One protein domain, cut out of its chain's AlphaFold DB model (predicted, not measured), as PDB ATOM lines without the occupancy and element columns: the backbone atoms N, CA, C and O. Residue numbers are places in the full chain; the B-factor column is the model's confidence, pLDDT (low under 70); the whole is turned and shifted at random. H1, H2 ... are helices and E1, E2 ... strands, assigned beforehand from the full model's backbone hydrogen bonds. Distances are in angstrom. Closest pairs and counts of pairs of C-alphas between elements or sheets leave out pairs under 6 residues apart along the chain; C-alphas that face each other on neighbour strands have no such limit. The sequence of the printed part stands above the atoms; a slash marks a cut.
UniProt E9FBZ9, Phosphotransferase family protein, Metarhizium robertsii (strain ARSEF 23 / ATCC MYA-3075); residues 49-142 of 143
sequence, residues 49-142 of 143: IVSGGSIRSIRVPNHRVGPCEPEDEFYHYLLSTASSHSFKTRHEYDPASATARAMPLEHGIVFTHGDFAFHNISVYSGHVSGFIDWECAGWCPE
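Overview. This is residues 49 to 142 of the 143 residues of the protein "Phosphotransferase family protein" of Metarhizium robertsii (strain ARSEF 23 / ATCC MYA-3075) (UniProt E9FBZ9). This is a loose chain of small parts: the strand pair E1 and E4 lies near the middle, two helices, H1 and H2, stand on one side of it, and the hairpin E2 and E3 makes the far end on the other side. H1 and H2 run opposite ways and are staggered, and residues 49 to 70 form a loop with no named element. The 94 printed residues hold H1, H2, E1, E2, E3 and E4 in chain order, two antiparallel sheets, E1 - E4 and E2 - E3; the class is mixed, with under half of the residues in named elements. The whole is only just loose, close to compact, with a radius of gyration of the C-alphas of 15.3 A and spans of 42 by 35 by 26 A.

Along the chain. Find C-alpha 109 at (-53.689, 469.885, -46.993), where E1, residues 109 to 112, begins; E4 is residues 138 to 141. E2 is residues 121 to 124, and E3, residues 127 to 131, runs 12.1 A. H1, residues 71 to 81, starts at C-alpha 71 (-52.219, 465.027, -39.370) and runs 15.5 A. H2, residues 90 to 101, runs 16.1 A.

Arrangement. Look at E1 and E4, antiparallel at 131 degrees: N 110 and O 140 are 2.9 A apart. E2 and E3, a hairpin, are antiparallel at 142 degrees, with N 124 and O 127 at 2.8 A. H1 and H2, a helical hairpin, only just touch, with 3 pairs of C-alphas within 8 A, H2 with residues 97 to 101 alone; the closest C-alphas, of Leu 79 and Arg 101, are 7.4 A apart, at a shallow tilt of 10 degrees. E2 and E3 are apart from both helices. Every O i to N i+4 pair is within hydrogen-bond range in H1, and 6 of 8 in H2.

Size, cuts and confidence. The two farthest C-alphas, of Pro 70 and Ser 125, are 43.6 A apart. The printed part has no cut, and no link is long. Mean pLDDT of the printed part is 74.4; look for low confidence at residues 49 to 53 and 66 to 72, among others.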
ATOM      1  N   ILE A  49     -62.095 473.678 -39.997       65.25
ATOM      2  CA  ILE A  49     -63.074 474.397 -40.840       65.25
ATOM      3  C   ILE A  49     -62.504 475.740 -41.309       65.25
ATOM      4  O   ILE A  49     -61.517 476.224 -40.764       65.25
ATOM      5  N   VAL A  50     -63.196 476.411 -42.234       59.09
ATOM      6  CA  VAL A  50     -62.826 477.749 -42.746       59.09
ATOM      7  C   VAL A  50     -62.489 478.756 -41.629       59.09
ATOM      8  O   VAL A  50     -61.603 479.586 -41.798       59.09
ATOM      9  N   SER A  51     -63.151 478.663 -40.471       60.47
ATOM     10  CA  SER A  51     -62.943 479.554 -39.319       60.47
ATOM     11  C   SER A  51     -61.902 479.068 -38.290       60.47
ATOM     12  O   SER A  51     -61.808 479.666 -37.220       60.47
ATOM     13  N   GLY A  52     -61.155 477.987 -38.554       59.41
ATOM     14  CA  GLY A  52     -60.133 477.451 -37.638       59.41
ATOM     15  C   GLY A  52     -60.676 476.612 -36.468       59.41
ATOM     16  O   GLY A  52     -60.016 476.480 -35.443       59.41
ATOM     17  N   GLY A  53     -61.898 476.084 -36.587       64.12
ATOM     18  CA  GLY A  53     -62.557 475.253 -35.568       64.12
ATOM     19  C   GLY A  53     -62.692 473.775 -35.957       64.12
ATOM     20  O   GLY A  53     -62.164 473.332 -36.976       64.12
ATOM     21  N   SER A  54     -63.452 473.022 -35.157       70.62
ATOM     22  CA  SER A  54     -63.735 471.598 -35.382       70.62
ATOM     23  C   SER A  54     -64.436 471.324 -36.713       70.62
ATOM     24  O   SER A  54     -65.459 471.948 -37.000       70.62
ATOM     25  N   ILE A  55     -63.950 470.336 -37.466       72.62
ATOM     26  CA  ILE A  55     -64.589 469.836 -38.691       72.62
ATOM     27  C   ILE A  55     -65.801 468.984 -38.333       72.62
ATOM     28  O   ILE A  55     -65.744 468.145 -37.430       72.62
ATOM     29  N   ARG A  56     -66.904 469.171 -39.058       74.06
ATOM     30  CA  ARG A  56     -68.031 468.246 -38.995       74.06
ATOM     31  C   ARG A  56     -67.758 467.058 -39.913       74.06
ATOM     32  O   ARG A  56     -67.384 467.242 -41.061       74.06
ATOM     33  N   SER A  57     -67.938 465.841 -39.414       73.38
ATOM     34  CA  SER A  57     -67.754 464.630 -40.221       73.38
ATOM     35  C   SER A  57     -68.818 463.606 -39.879       73.38
ATOM     36  O   SER A  57     -68.906 463.145 -38.743       73.38
ATOM     37  N   ILE A  58     -69.601 463.182 -40.869       70.00
ATOM     38  CA  ILE A  58     -70.582 462.102 -40.684       70.00
ATOM     39  C   ILE A  58     -69.925 460.765 -40.303       70.00
ATOM     40  O   ILE A  58     -70.596 459.874 -39.791       70.00
ATOM     41  N   ARG A  59     -68.608 460.636 -40.524       68.69
ATOM     42  CA  ARG A  59     -67.828 459.409 -40.315       68.69
ATOM     43  C   ARG A  59     -67.353 459.211 -38.873       68.69
ATOM     44  O   ARG A  59     -66.855 458.133 -38.570       68.69
ATOM     45  N   VAL A  60     -67.498 460.211 -37.997       71.06
ATOM     46  CA  VAL A  60     -67.054 460.131 -36.594       71.06
ATOM     47  C   VAL A  60     -68.230 460.211 -35.616       71.06
ATOM     48  O   VAL A  60     -69.220 460.899 -35.895       71.06
ATOM     49  N   PRO A  61     -68.139 459.566 -34.436       68.06
ATOM     50  CA  PRO A  61     -69.113 459.741 -33.366       68.06
ATOM     51  C   PRO A  61     -69.285 461.222 -33.008       68.06
ATOM     52  O   PRO A  61     -68.316 461.977 -32.965       68.06
ATOM     53  N   ASN A  62     -70.522 461.648 -32.741       76.19
ATOM     54  CA  ASN A  62     -70.887 463.044 -32.438       76.19
ATOM     55  C   ASN A  62     -70.630 464.056 -33.571       76.19
ATOM     56  O   ASN A  62     -70.768 465.262 -33.359       76.19
ATOM     57  N   HIS A  63     -70.284 463.576 -34.767       73.31
ATOM     58  CA  HIS A  63     -70.084 464.369 -35.974       73.31
ATOM     59  C   HIS A  63     -69.069 465.505 -35.857       73.31
ATOM     60  O   HIS A  63     -69.166 466.476 -36.602       73.31
ATOM     61  N   ARG A  64     -68.112 465.433 -34.931       76.06
ATOM     62  CA  ARG A  64     -67.129 466.495 -34.699       76.06
ATOM     63  C   ARG A  64     -65.733 465.911 -34.611       76.06
ATOM     64  O   ARG A  64     -65.489 465.021 -33.805       76.06
ATOM     65  N   VAL A  65     -64.824 466.473 -35.391       72.19
ATOM     66  CA  VAL A  65     -63.387 466.266 -35.268       72.19
ATOM     67  C   VAL A  65     -62.784 467.563 -34.753       72.19
ATOM     68  O   VAL A  65     -63.059 468.628 -35.304       72.19
ATOM     69  N   GLY A  66     -62.030 467.499 -33.656       68.38
ATOM     70  CA  GLY A  66     -61.330 468.667 -33.122       68.38
ATOM     71  C   GLY A  66     -60.378 469.281 -34.159       68.38
ATOM     72  O   GLY A  66     -60.011 468.596 -35.112       68.38
ATOM     73  N   PRO A  67     -59.989 470.558 -34.014       66.00
ATOM     74  CA  PRO A  67     -58.812 471.046 -34.722       66.00
ATOM     75  C   PRO A  67     -57.609 470.189 -34.290       66.00
ATOM     76  O   PRO A  67     -57.318 470.105 -33.096       66.00
ATOM     77  N   CYS A  68     -56.976 469.500 -35.239       60.75
ATOM     78  CA  CYS A  68     -55.843 468.603 -34.983       60.75
ATOM     79  C   CYS A  68     -54.546 469.281 -35.447       60.75
ATOM     80  O   CYS A  68     -54.509 469.805 -36.561       60.75
ATOM     81  N   GLU A  69     -53.498 469.267 -34.616       56.16
ATOM     82  CA  GLU A  69     -52.160 469.795 -34.965       56.16
ATOM     83  C   GLU A  69     -51.061 468.744 -35.009       56.16
ATOM     84  O   GLU A  69     -49.873 469.074 -35.036       56.16
ATOM     85  N   PRO A  70     -51.435 467.472 -35.138       66.44
ATOM     86  CA  PRO A  70     -50.813 466.798 -36.266       66.44
ATOM     87  C   PRO A  70     -51.783 465.946 -37.100       66.44
ATOM     88  O   PRO A  70     -52.825 465.470 -36.641       66.44
ATOM     89  N   GLU A  71     -51.458 465.815 -38.391       64.06
ATOM     90  CA  GLU A  71     -52.219 465.027 -39.370       64.06
ATOM     91  C   GLU A  71     -52.365 463.563 -38.933       64.06
ATOM     92  O   GLU A  71     -53.406 462.945 -39.159       64.06
ATOM     93  N   ASP A  72     -51.356 463.025 -38.248       69.06
ATOM     94  CA  ASP A  72     -51.369 461.672 -37.697       69.06
ATOM     95  C   ASP A  72     -52.456 461.496 -36.624       69.06
ATOM     96  O   ASP A  72     -53.154 460.485 -36.638       69.06
ATOM     97  N   GLU A  73     -52.683 462.476 -35.747       74.38
ATOM     98  CA  GLU A  73     -53.739 462.448 -34.733       74.38
ATOM     99  C   GLU A  73     -55.116 462.445 -35.396       74.38
ATOM    100  O   GLU A  73     -55.980 461.640 -35.038       74.38
ATOM    101  N   PHE A  74     -55.302 463.284 -36.419       72.62
ATOM    102  CA  PHE A  74     -56.524 463.294 -37.219       72.62
ATOM    103  C   PHE A  74     -56.756 461.943 -37.906       72.62
ATOM    104  O   PHE A  74     -57.848 461.371 -37.827       72.62
ATOM    105  N   TYR A  75     -55.721 461.400 -38.546       73.06
ATOM    106  CA  TYR A  75     -55.790 460.137 -39.264       73.06
ATOM    107  C   TYR A  75     -56.061 458.954 -38.330       73.06
ATOM    108  O   TYR A  75     -56.952 458.135 -38.579       73.06
ATOM    109  N   HIS A  76     -55.345 458.884 -37.208       75.44
ATOM    110  CA  HIS A  76     -55.550 457.880 -36.173       75.44
ATOM    111  C   HIS A  76     -56.937 457.991 -35.548       75.44
ATOM    112  O   HIS A  76     -57.573 456.958 -35.322       75.44
ATOM    113  N   TYR A  77     -57.442 459.207 -35.332       75.38
ATOM    114  CA  TYR A  77     -58.805 459.420 -34.865       75.38
ATOM    115  C   TYR A  77     -59.821 458.869 -35.872       75.38
ATOM    116  O   TYR A  77     -60.638 458.026 -35.498       75.38
ATOM    117  N   LEU A  78     -59.718 459.221 -37.159       74.50
ATOM    118  CA  LEU A  78     -60.594 458.674 -38.203       74.50
ATOM    119  C   LEU A  78     -60.535 457.140 -38.259       74.50
ATOM    120  O   LEU A  78     -61.576 456.481 -38.216       74.50
ATOM    121  N   LEU A  79     -59.337 456.552 -38.275       75.38
ATOM    122  CA  LEU A  79     -59.164 455.097 -38.275       75.38
ATOM    123  C   LEU A  79     -59.693 454.420 -37.005       75.38
ATOM    124  O   LEU A  79     -60.132 453.272 -37.074       75.38
ATOM    125  N   SER A  80     -59.640 455.089 -35.851       76.81
ATOM    126  CA  SER A  80     -60.200 454.564 -34.598       76.81
ATOM    127  C   SER A  80     -61.731 454.518 -34.627       76.81
ATOM    128  O   SER A  80     -62.334 453.636 -34.019       76.81
ATOM    129  N   THR A  81     -62.352 455.435 -35.374       75.19
ATOM    130  CA  THR A  81     -63.810 455.496 -35.563       75.19
ATOM    131  C   THR A  81     -64.316 454.588 -36.684       75.19
ATOM    132  O   THR A  81     -65.520 454.333 -36.774       75.19
ATOM    133  N   ALA A  82     -63.414 454.070 -37.524       75.00
ATOM    134  CA  ALA A  82     -63.762 453.158 -38.601       75.00
ATOM    135  C   ALA A  82     -64.421 451.890 -38.043       75.00
ATOM    136  O   ALA A  82     -63.922 451.244 -37.122       75.00
ATOM    137  N   SER A  83     -65.555 451.519 -38.631       76.44
ATOM    138  CA  SER A  83     -66.329 450.357 -38.215       76.44
ATOM    139  C   SER A  83     -66.700 449.499 -39.416       76.44
ATOM    140  O   SER A  83     -66.788 449.973 -40.549       76.44
ATOM    141  N   SER A  84     -66.973 448.220 -39.166       76.00
ATOM    142  CA  SER A  84     -67.446 447.305 -40.205       76.00
ATOM    143  C   SER A  84     -68.910 447.534 -40.593       76.00
ATOM    144  O   SER A  84     -69.426 446.787 -41.412       76.00
ATOM    145  N   HIS A  85     -69.594 448.533 -40.018       74.88
ATOM    146  CA  HIS A  85     -71.029 448.770 -40.226       74.88
ATOM    147  C   HIS A  85     -71.372 449.132 -41.676       74.88
ATOM    148  O   HIS A  85     -72.460 448.824 -42.149       74.88
ATOM    149  N   SER A  86     -70.435 449.764 -42.387       68.06
ATOM    150  CA  SER A  86     -70.578 450.120 -43.804       68.06
ATOM    151  C   SER A  86     -70.187 448.988 -44.764       68.06
ATOM    152  O   SER A  86     -70.240 449.181 -45.975       68.06
ATOM    153  N   PHE A  87     -69.789 447.820 -44.250       74.06
ATOM    154  CA  PHE A  87     -69.348 446.667 -45.040       74.06
ATOM    155  C   PHE A  87     -70.342 445.517 -44.906       74.06
ATOM    156  O   PHE A  87     -70.929 445.310 -43.843       74.06
ATOM    157  N   LYS A  88     -70.515 444.726 -45.973       79.12
ATOM    158  CA  LYS A  88     -71.442 443.582 -45.935       79.12
ATOM    159  C   LYS A  88     -70.908 442.460 -45.060       79.12
ATOM    160  O   LYS A  88     -71.678 441.735 -44.437       79.12
ATOM    161  N   THR A  89     -69.587 442.298 -45.034       80.69
ATOM    162  CA  THR A  89     -68.920 441.246 -44.271       80.69
ATOM    163  C   THR A  89     -67.620 441.738 -43.650       80.69
ATOM    164  O   THR A  89     -66.995 442.696 -44.108       80.69
ATOM    165  N   ARG A  90     -67.164 441.024 -42.618       82.00
ATOM    166  CA  ARG A  90     -65.858 441.280 -42.004       82.00
ATOM    167  C   ARG A  90     -64.697 441.040 -42.975       82.00
ATOM    168  O   ARG A  90     -63.718 441.773 -42.941       82.00
ATOM    169  N   HIS A  91     -64.859 440.073 -43.876       81.62
ATOM    170  CA  HIS A  91     -63.878 439.732 -44.903       81.62
ATOM    171  C   HIS A  91     -63.654 440.870 -45.914       81.62
ATOM    172  O   HIS A  91     -62.569 440.978 -46.469       81.62
ATOM    173  N   GLU A  92     -64.650 441.737 -46.128       78.81
ATOM    174  CA  GLU A  92     -64.495 442.970 -46.914       78.81
ATOM    175  C   GLU A  92     -63.876 444.110 -46.085       78.81
ATOM    176  O   GLU A  92     -63.063 444.880 -46.594       78.81
ATOM    177  N   TYR A  93     -64.236 444.208 -44.801       79.81
ATOM    178  CA  TYR A  93     -63.755 445.262 -43.903       79.81
ATOM    179  C   TYR A  93     -62.259 445.148 -43.578       79.81
ATOM    180  O   TYR A  93     -61.540 446.144 -43.640       79.81
ATOM    181  N   ASP A  94     -61.786 443.957 -43.206       80.12
ATOM    182  CA  ASP A  94     -60.412 443.759 -42.734       80.12
ATOM    183  C   ASP A  94     -59.343 444.194 -43.765       80.12
ATOM    184  O   ASP A  94     -58.457 444.967 -43.385       80.12
ATOM    185  N   PRO A  95     -59.411 443.812 -45.062       79.00
ATOM    186  CA  PRO A  95     -58.437 444.276 -46.051       79.00
ATOM    187  C   PRO A  95     -58.548 445.780 -46.337       79.00
ATOM    188  O   PRO A  95     -57.525 446.434 -46.537       79.00
ATOM    189  N   ALA A  96     -59.752 446.359 -46.309       73.00
ATOM    190  CA  ALA A  96     -59.939 447.802 -46.469       73.00
ATOM    191  C   ALA A  96     -59.335 448.592 -45.292       73.00
ATOM    192  O   ALA A  96     -58.632 449.580 -45.500       73.00
ATOM    193  N   SER A  97     -59.539 448.121 -44.056       74.38
ATOM    194  CA  SER A  97     -58.950 448.723 -42.854       74.38
ATOM    195  C   SER A  97     -57.426 448.598 -42.842       74.38
ATOM    196  O   SER A  97     -56.737 449.557 -42.494       74.38
ATOM    197  N   ALA A  98     -56.890 447.445 -43.258       75.06
ATOM    198  CA  ALA A  98     -55.450 447.238 -43.396       75.06
ATOM    199  C   ALA A  98     -54.838 448.159 -44.462       75.06
ATOM    200  O   ALA A  98     -53.793 448.756 -44.219       75.06
ATOM    201  N   THR A  99     -55.519 448.321 -45.603       77.25
ATOM    202  CA  THR A  99     -55.085 449.213 -46.689       77.25
ATOM    203  C   THR A  99     -55.036 450.657 -46.211       77.25
ATOM    204  O   THR A  99     -54.002 451.298 -46.354       77.25
ATOM    205  N   ALA A 100     -56.101 451.141 -45.561       71.56
ATOM    206  CA  ALA A 100     -56.123 452.482 -44.983       71.56
ATOM    207  C   ALA A 100     -54.975 452.662 -43.971       71.56
ATOM    208  O   ALA A 100     -54.180 453.587 -44.079       71.56
ATOM    209  N   ARG A 101     -54.775 451.731 -43.035       74.88
ATOM    210  CA  ARG A 101     -53.675 451.817 -42.050       74.88
ATOM    211  C   ARG A 101     -52.267 451.847 -42.661       74.88
ATOM    212  O   ARG A 101     -51.349 452.276 -41.973       74.88
ATOM    213  N   ALA A 102     -52.100 451.380 -43.896       75.94
ATOM    214  CA  ALA A 102     -50.821 451.338 -44.600       75.94
ATOM    215  C   ALA A 102     -50.584 452.536 -45.541       75.94
ATOM    216  O   ALA A 102     -49.521 452.604 -46.158       75.94
ATOM    217  N   MET A 103     -51.547 453.456 -45.687       71.25
ATOM    218  CA  MET A 103     -51.366 454.649 -46.521       71.25
ATOM    219  C   MET A 103     -50.320 455.593 -45.894       71.25
ATOM    220  O   MET A 103     -50.306 455.741 -44.669       71.25
ATOM    221  N   PRO A 104     -49.436 456.218 -46.701       70.94
ATOM    222  CA  PRO A 104     -48.505 457.238 -46.216       70.94
ATOM    223  C   PRO A 104     -49.256 458.379 -45.526       70.94
ATOM    224  O   PRO A 104     -50.357 458.701 -45.939       70.94
ATOM    225  N   LEU A 105     -48.663 458.999 -44.506       68.50
ATOM    226  CA  LEU A 105     -49.241 460.152 -43.793       68.50
ATOM    227  C   LEU A 105     -48.756 461.502 -44.346       68.50
ATOM    228  O   LEU A 105     -48.975 462.531 -43.727       68.50
ATOM    229  N   GLU A 106     -48.044 461.500 -45.473       69.69
ATOM    230  CA  GLU A 106     -47.548 462.716 -46.117       69.69
ATOM    231  C   GLU A 106     -48.540 463.150 -47.199       69.69
ATOM    232  O   GLU A 106     -48.360 462.826 -48.376       69.69
ATOM    233  N   HIS A 107     -49.600 463.861 -46.813       69.62
ATOM    234  CA  HIS A 107     -50.540 464.437 -47.774       69.62
ATOM    235  C   HIS A 107     -50.473 465.963 -47.769       69.62
ATOM    236  O   HIS A 107     -50.255 466.614 -46.749       69.62
ATOM    237  N   GLY A 108     -50.722 466.563 -48.932       72.06
ATOM    238  CA  GLY A 108     -51.042 467.983 -48.991       72.06
ATOM    239  C   GLY A 108     -52.371 468.276 -48.288       72.06
ATOM    240  O   GLY A 108     -53.348 467.544 -48.444       72.06
ATOM    241  N   ILE A 109     -52.434 469.383 -47.552       73.31
ATOM    242  CA  ILE A 109     -53.689 469.885 -46.993       73.31
ATOM    243  C   ILE A 109     -54.450 470.657 -48.074       73.31
ATOM    244  O   ILE A 109     -53.945 471.621 -48.653       73.31
ATOM    245  N   VAL A 110     -55.687 470.243 -48.343       75.31
ATOM    246  CA  VAL A 110     -56.566 470.855 -49.347       75.31
ATOM    247  C   VAL A 110     -57.942 471.146 -48.761       75.31
ATOM    248  O   VAL A 110     -58.386 470.510 -47.807       75.31
ATOM    249  N   PHE A 111     -58.653 472.108 -49.344       76.19
ATOM    250  CA  PHE A 111     -60.039 472.354 -48.970       76.19
ATOM    251  C   PHE A 111     -60.949 471.282 -49.581       76.19
ATOM    252  O   PHE A 111     -61.010 471.109 -50.802       76.19
ATOM    253  N   THR A 112     -61.664 470.558 -48.726       78.00
ATOM    254  CA  THR A 112     -62.545 469.446 -49.104       78.00
ATOM    255  C   THR A 112     -63.998 469.763 -48.767       78.00
ATOM    256  O   THR A 112     -64.277 470.486 -47.813       78.00
ATOM    257  N   HIS A 113     -64.939 469.200 -49.531       82.75
ATOM    258  CA  HIS A 113     -66.375 469.304 -49.235       82.75
ATOM    259  C   HIS A 113     -66.782 468.509 -47.979       82.75
ATOM    260  O   HIS A 113     -67.752 468.843 -47.308       82.75
ATOM    261  N   GLY A 114     -66.062 467.426 -47.669       75.75
ATOM    262  CA  GLY A 114     -66.314 466.558 -46.513       75.75
ATOM    263  C   GLY A 114     -67.498 465.591 -46.648       75.75
ATOM    264  O   GLY A 114     -67.465 464.532 -46.026       75.75
ATOM    265  N   ASP A 115     -68.486 465.899 -47.494       76.44
ATOM    266  CA  ASP A 115     -69.638 465.027 -47.790       76.44
ATOM    267  C   ASP A 115     -70.055 465.101 -49.269       76.44
ATOM    268  O   ASP A 115     -71.045 465.730 -49.633       76.44
ATOM    269  N   PHE A 116     -69.225 464.596 -50.180       79.75
ATOM    270  CA  PHE A 116     -69.466 464.763 -51.616       79.75
ATOM    271  C   PHE A 116     -70.163 463.531 -52.219       79.75
ATOM    272  O   PHE A 116     -69.559 462.531 -52.607       79.75
ATOM    273  N   ALA A 117     -71.490 463.610 -52.276       77.06
ATOM    274  CA  ALA A 117     -72.374 462.561 -52.772       77.06
ATOM    275  C   ALA A 117     -73.360 463.113 -53.814       77.06
ATOM    276  O   ALA A 117     -73.585 464.319 -53.887       77.06
ATOM    277  N   PHE A 118     -73.981 462.237 -54.615       78.81
ATOM    278  CA  PHE A 118     -74.875 462.653 -55.710       78.81
ATOM    279  C   PHE A 118     -76.014 463.578 -55.272       78.81
ATOM    280  O   PHE A 118     -76.397 464.461 -56.031       78.81
ATOM    281  N   HIS A 119     -76.535 463.407 -54.055       78.19
ATOM    282  CA  HIS A 119     -77.603 464.256 -53.526       78.19
ATOM    283  C   HIS A 119     -77.138 465.689 -53.205       78.19
ATOM    284  O   HIS A 119     -77.976 466.580 -53.129       78.19
ATOM    285  N   ASN A 120     -75.824 465.921 -53.124       80.56
ATOM    286  CA  ASN A 120     -75.212 467.235 -52.914       80.56
ATOM    287  C   ASN A 120     -74.790 467.913 -54.229       80.56
ATOM    288  O   ASN A 120     -74.206 468.998 -54.208       80.56
ATOM    289  N   ILE A 121     -75.087 467.304 -55.385       83.25
ATOM    290  CA  ILE A 121     -74.767 467.840 -56.713       83.25
ATOM    291  C   ILE A 121     -76.058 468.255 -57.413       83.25
ATOM    292  O   ILE A 121     -76.912 467.434 -57.741       83.25
ATOM    293  N   SER A 122     -76.177 469.547 -57.707       73.19
ATOM    294  CA  SER A 122     -77.279 470.067 -58.512       73.19
ATOM    295  C   SER A 122     -76.955 469.968 -60.000       73.19
ATOM    296  O   SER A 122     -75.843 470.283 -60.426       73.19
ATOM    297  N   VAL A 123     -77.940 469.552 -60.800       84.69
ATOM    298  CA  VAL A 123     -77.843 469.474 -62.263       84.69
ATOM    299  C   VAL A 123     -78.967 470.293 -62.879       84.69
ATOM    300  O   VAL A 123     -80.138 470.113 -62.548       84.69
ATOM    301  N   TYR A 124     -78.616 471.177 -63.806       73.31
ATOM    302  CA  TYR A 124     -79.561 471.965 -64.582       73.31
ATOM    303  C   TYR A 124     -79.226 471.843 -66.065       73.31
ATOM    304  O   TYR A 124     -78.085 472.051 -66.477       73.31
ATOM    305  N   SER A 125     -80.219 471.481 -66.880       88.94
ATOM    306  CA  SER A 125     -80.060 471.334 -68.335       88.94
ATOM    307  C   SER A 125     -78.888 470.425 -68.737       88.94
ATOM    308  O   SER A 125     -78.106 470.761 -69.623       88.94
ATOM    309  N   GLY A 126     -78.730 469.289 -68.049       81.94
ATOM    310  CA  GLY A 126     -77.674 468.307 -68.324       81.94
ATOM    311  C   GLY A 126     -76.268 468.706 -67.860       81.94
ATOM    312  O   GLY A 126     -75.326 467.956 -68.098       81.94
ATOM    313  N   HIS A 127     -76.116 469.846 -67.185       78.25
ATOM    314  CA  HIS A 127     -74.836 470.334 -66.675       78.25
ATOM    315  C   HIS A 127     -74.880 470.461 -65.152       78.25
ATOM    316  O   HIS A 127     -75.908 470.836 -64.587       78.25
ATOM    317  N   VAL A 128     -73.761 470.174 -64.481       83.81
ATOM    318  CA  VAL A 128     -73.618 470.448 -63.043       83.81
ATOM    319  C   VAL A 128     -73.753 471.953 -62.820       83.81
ATOM    320  O   VAL A 128     -73.027 472.738 -63.427       83.81
ATOM    321  N   SER A 129     -74.696 472.347 -61.967       83.44
ATOM    322  CA  SER A 129     -75.041 473.744 -61.694       83.44
ATOM    323  C   SER A 129     -74.599 474.228 -60.315       83.44
ATOM    324  O   SER A 129     -74.548 475.436 -60.092       83.44
ATOM    325  N   GLY A 130     -74.248 473.324 -59.397       77.50
ATOM    326  CA  GLY A 130     -73.740 473.704 -58.081       77.50
ATOM    327  C   GLY A 130     -73.566 472.538 -57.114       77.50
ATOM    328  O   GLY A 130     -73.978 471.411 -57.396       77.50
ATOM    329  N   PHE A 131     -72.971 472.854 -55.963       84.75
ATOM    330  CA  PHE A 131     -72.781 471.951 -54.829       84.75
ATOM    331  C   PHE A 131     -73.422 472.547 -53.575       84.75
ATOM    332  O   PHE A 131     -73.308 473.757 -53.346       84.75
ATOM    333  N   ILE A 132     -74.079 471.708 -52.781       79.81
ATOM    334  CA  ILE A 132     -74.799 472.087 -51.556       79.81
ATOM    335  C   ILE A 132     -74.311 471.255 -50.364       79.81
ATOM    336  O   ILE A 132     -73.554 470.313 -50.551       79.81
ATOM    337  N   ASP A 133     -74.749 471.604 -49.153       77.00
ATOM    338  CA  ASP A 133     -74.409 470.896 -47.909       77.00
ATOM    339  C   ASP A 133     -72.915 470.930 -47.532       77.00
ATOM    340  O   ASP A 133     -72.297 469.953 -47.115       77.00
ATOM    341  N   TRP A 134     -72.348 472.141 -47.563       80.31
ATOM    342  CA  TRP A 134     -70.972 472.461 -47.154       80.31
ATOM    343  C   TRP A 134     -70.707 472.366 -45.639       80.31
ATOM    344  O   TRP A 134     -69.665 472.815 -45.164       80.31
ATOM    345  N   GLU A 135     -71.625 471.818 -44.842       76.88
ATOM    346  CA  GLU A 135     -71.482 471.780 -43.379       76.88
ATOM    347  C   GLU A 135     -70.302 470.921 -42.901       76.88
ATOM    348  O   GLU A 135     -69.794 471.145 -41.802       76.88
ATOM    349  N   CYS A 136     -69.854 469.973 -43.730       77.38
ATOM    350  CA  CYS A 136     -68.686 469.127 -43.478       77.38
ATOM    351  C   CYS A 136     -67.399 469.653 -44.132       77.38
ATOM    352  O   CYS A 136     -66.361 468.993 -44.060       77.38
ATOM    353  N   ALA A 137     -67.443 470.823 -44.771       79.62
ATOM    354  CA  ALA A 137     -66.307 471.331 -45.518       79.62
ATOM    355  C   ALA A 137     -65.186 471.832 -44.601       79.62
ATOM    356  O   ALA A 137     -65.417 472.491 -43.582       79.62
ATOM    357  N   GLY A 138     -63.949 471.545 -44.992       77.69
ATOM    358  CA  GLY A 138     -62.777 471.877 -44.197       77.69
ATOM    359  C   GLY A 138     -61.473 471.541 -44.899       77.69
ATOM    360  O   GLY A 138     -61.447 470.847 -45.920       77.69
ATOM    361  N   TRP A 139     -60.391 472.062 -44.337       76.19
ATOM    362  CA  TRP A 139     -59.029 471.724 -44.717       76.19
ATOM    363  C   TRP A 139     -58.715 470.325 -44.201       76.19
ATOM    364  O   TRP A 139     -58.826 470.085 -43.002       76.19
ATOM    365  N   CYS A 140     -58.412 469.404 -45.112       73.19
ATOM    366  CA  CYS A 140     -58.151 467.995 -44.832       73.19
ATOM    367  C   CYS A 140     -57.025 467.475 -45.751       73.19
ATOM    368  O   CYS A 140     -56.806 468.051 -46.820       73.19
ATOM    369  N   PRO A 141     -56.369 466.362 -45.387       70.81
ATOM    370  CA  PRO A 141     -55.438 465.641 -46.263       70.81
ATOM    371  C   PRO A 141     -56.031 465.247 -47.637       70.81
ATOM    372  O   PRO A 141     -57.203 464.861 -47.716       70.81
ATOM    373  N   GLU A 142     -55.228 465.300 -48.710       69.31
ATOM    374  CA  GLU A 142     -55.563 464.791 -50.060       69.31
ATOM    375  C   GLU A 142     -55.433 463.250 -50.169       69.31
ATOM    376  O   GLU A 142     -54.489 462.747 -50.766       69.31
TER     377      GLU A 142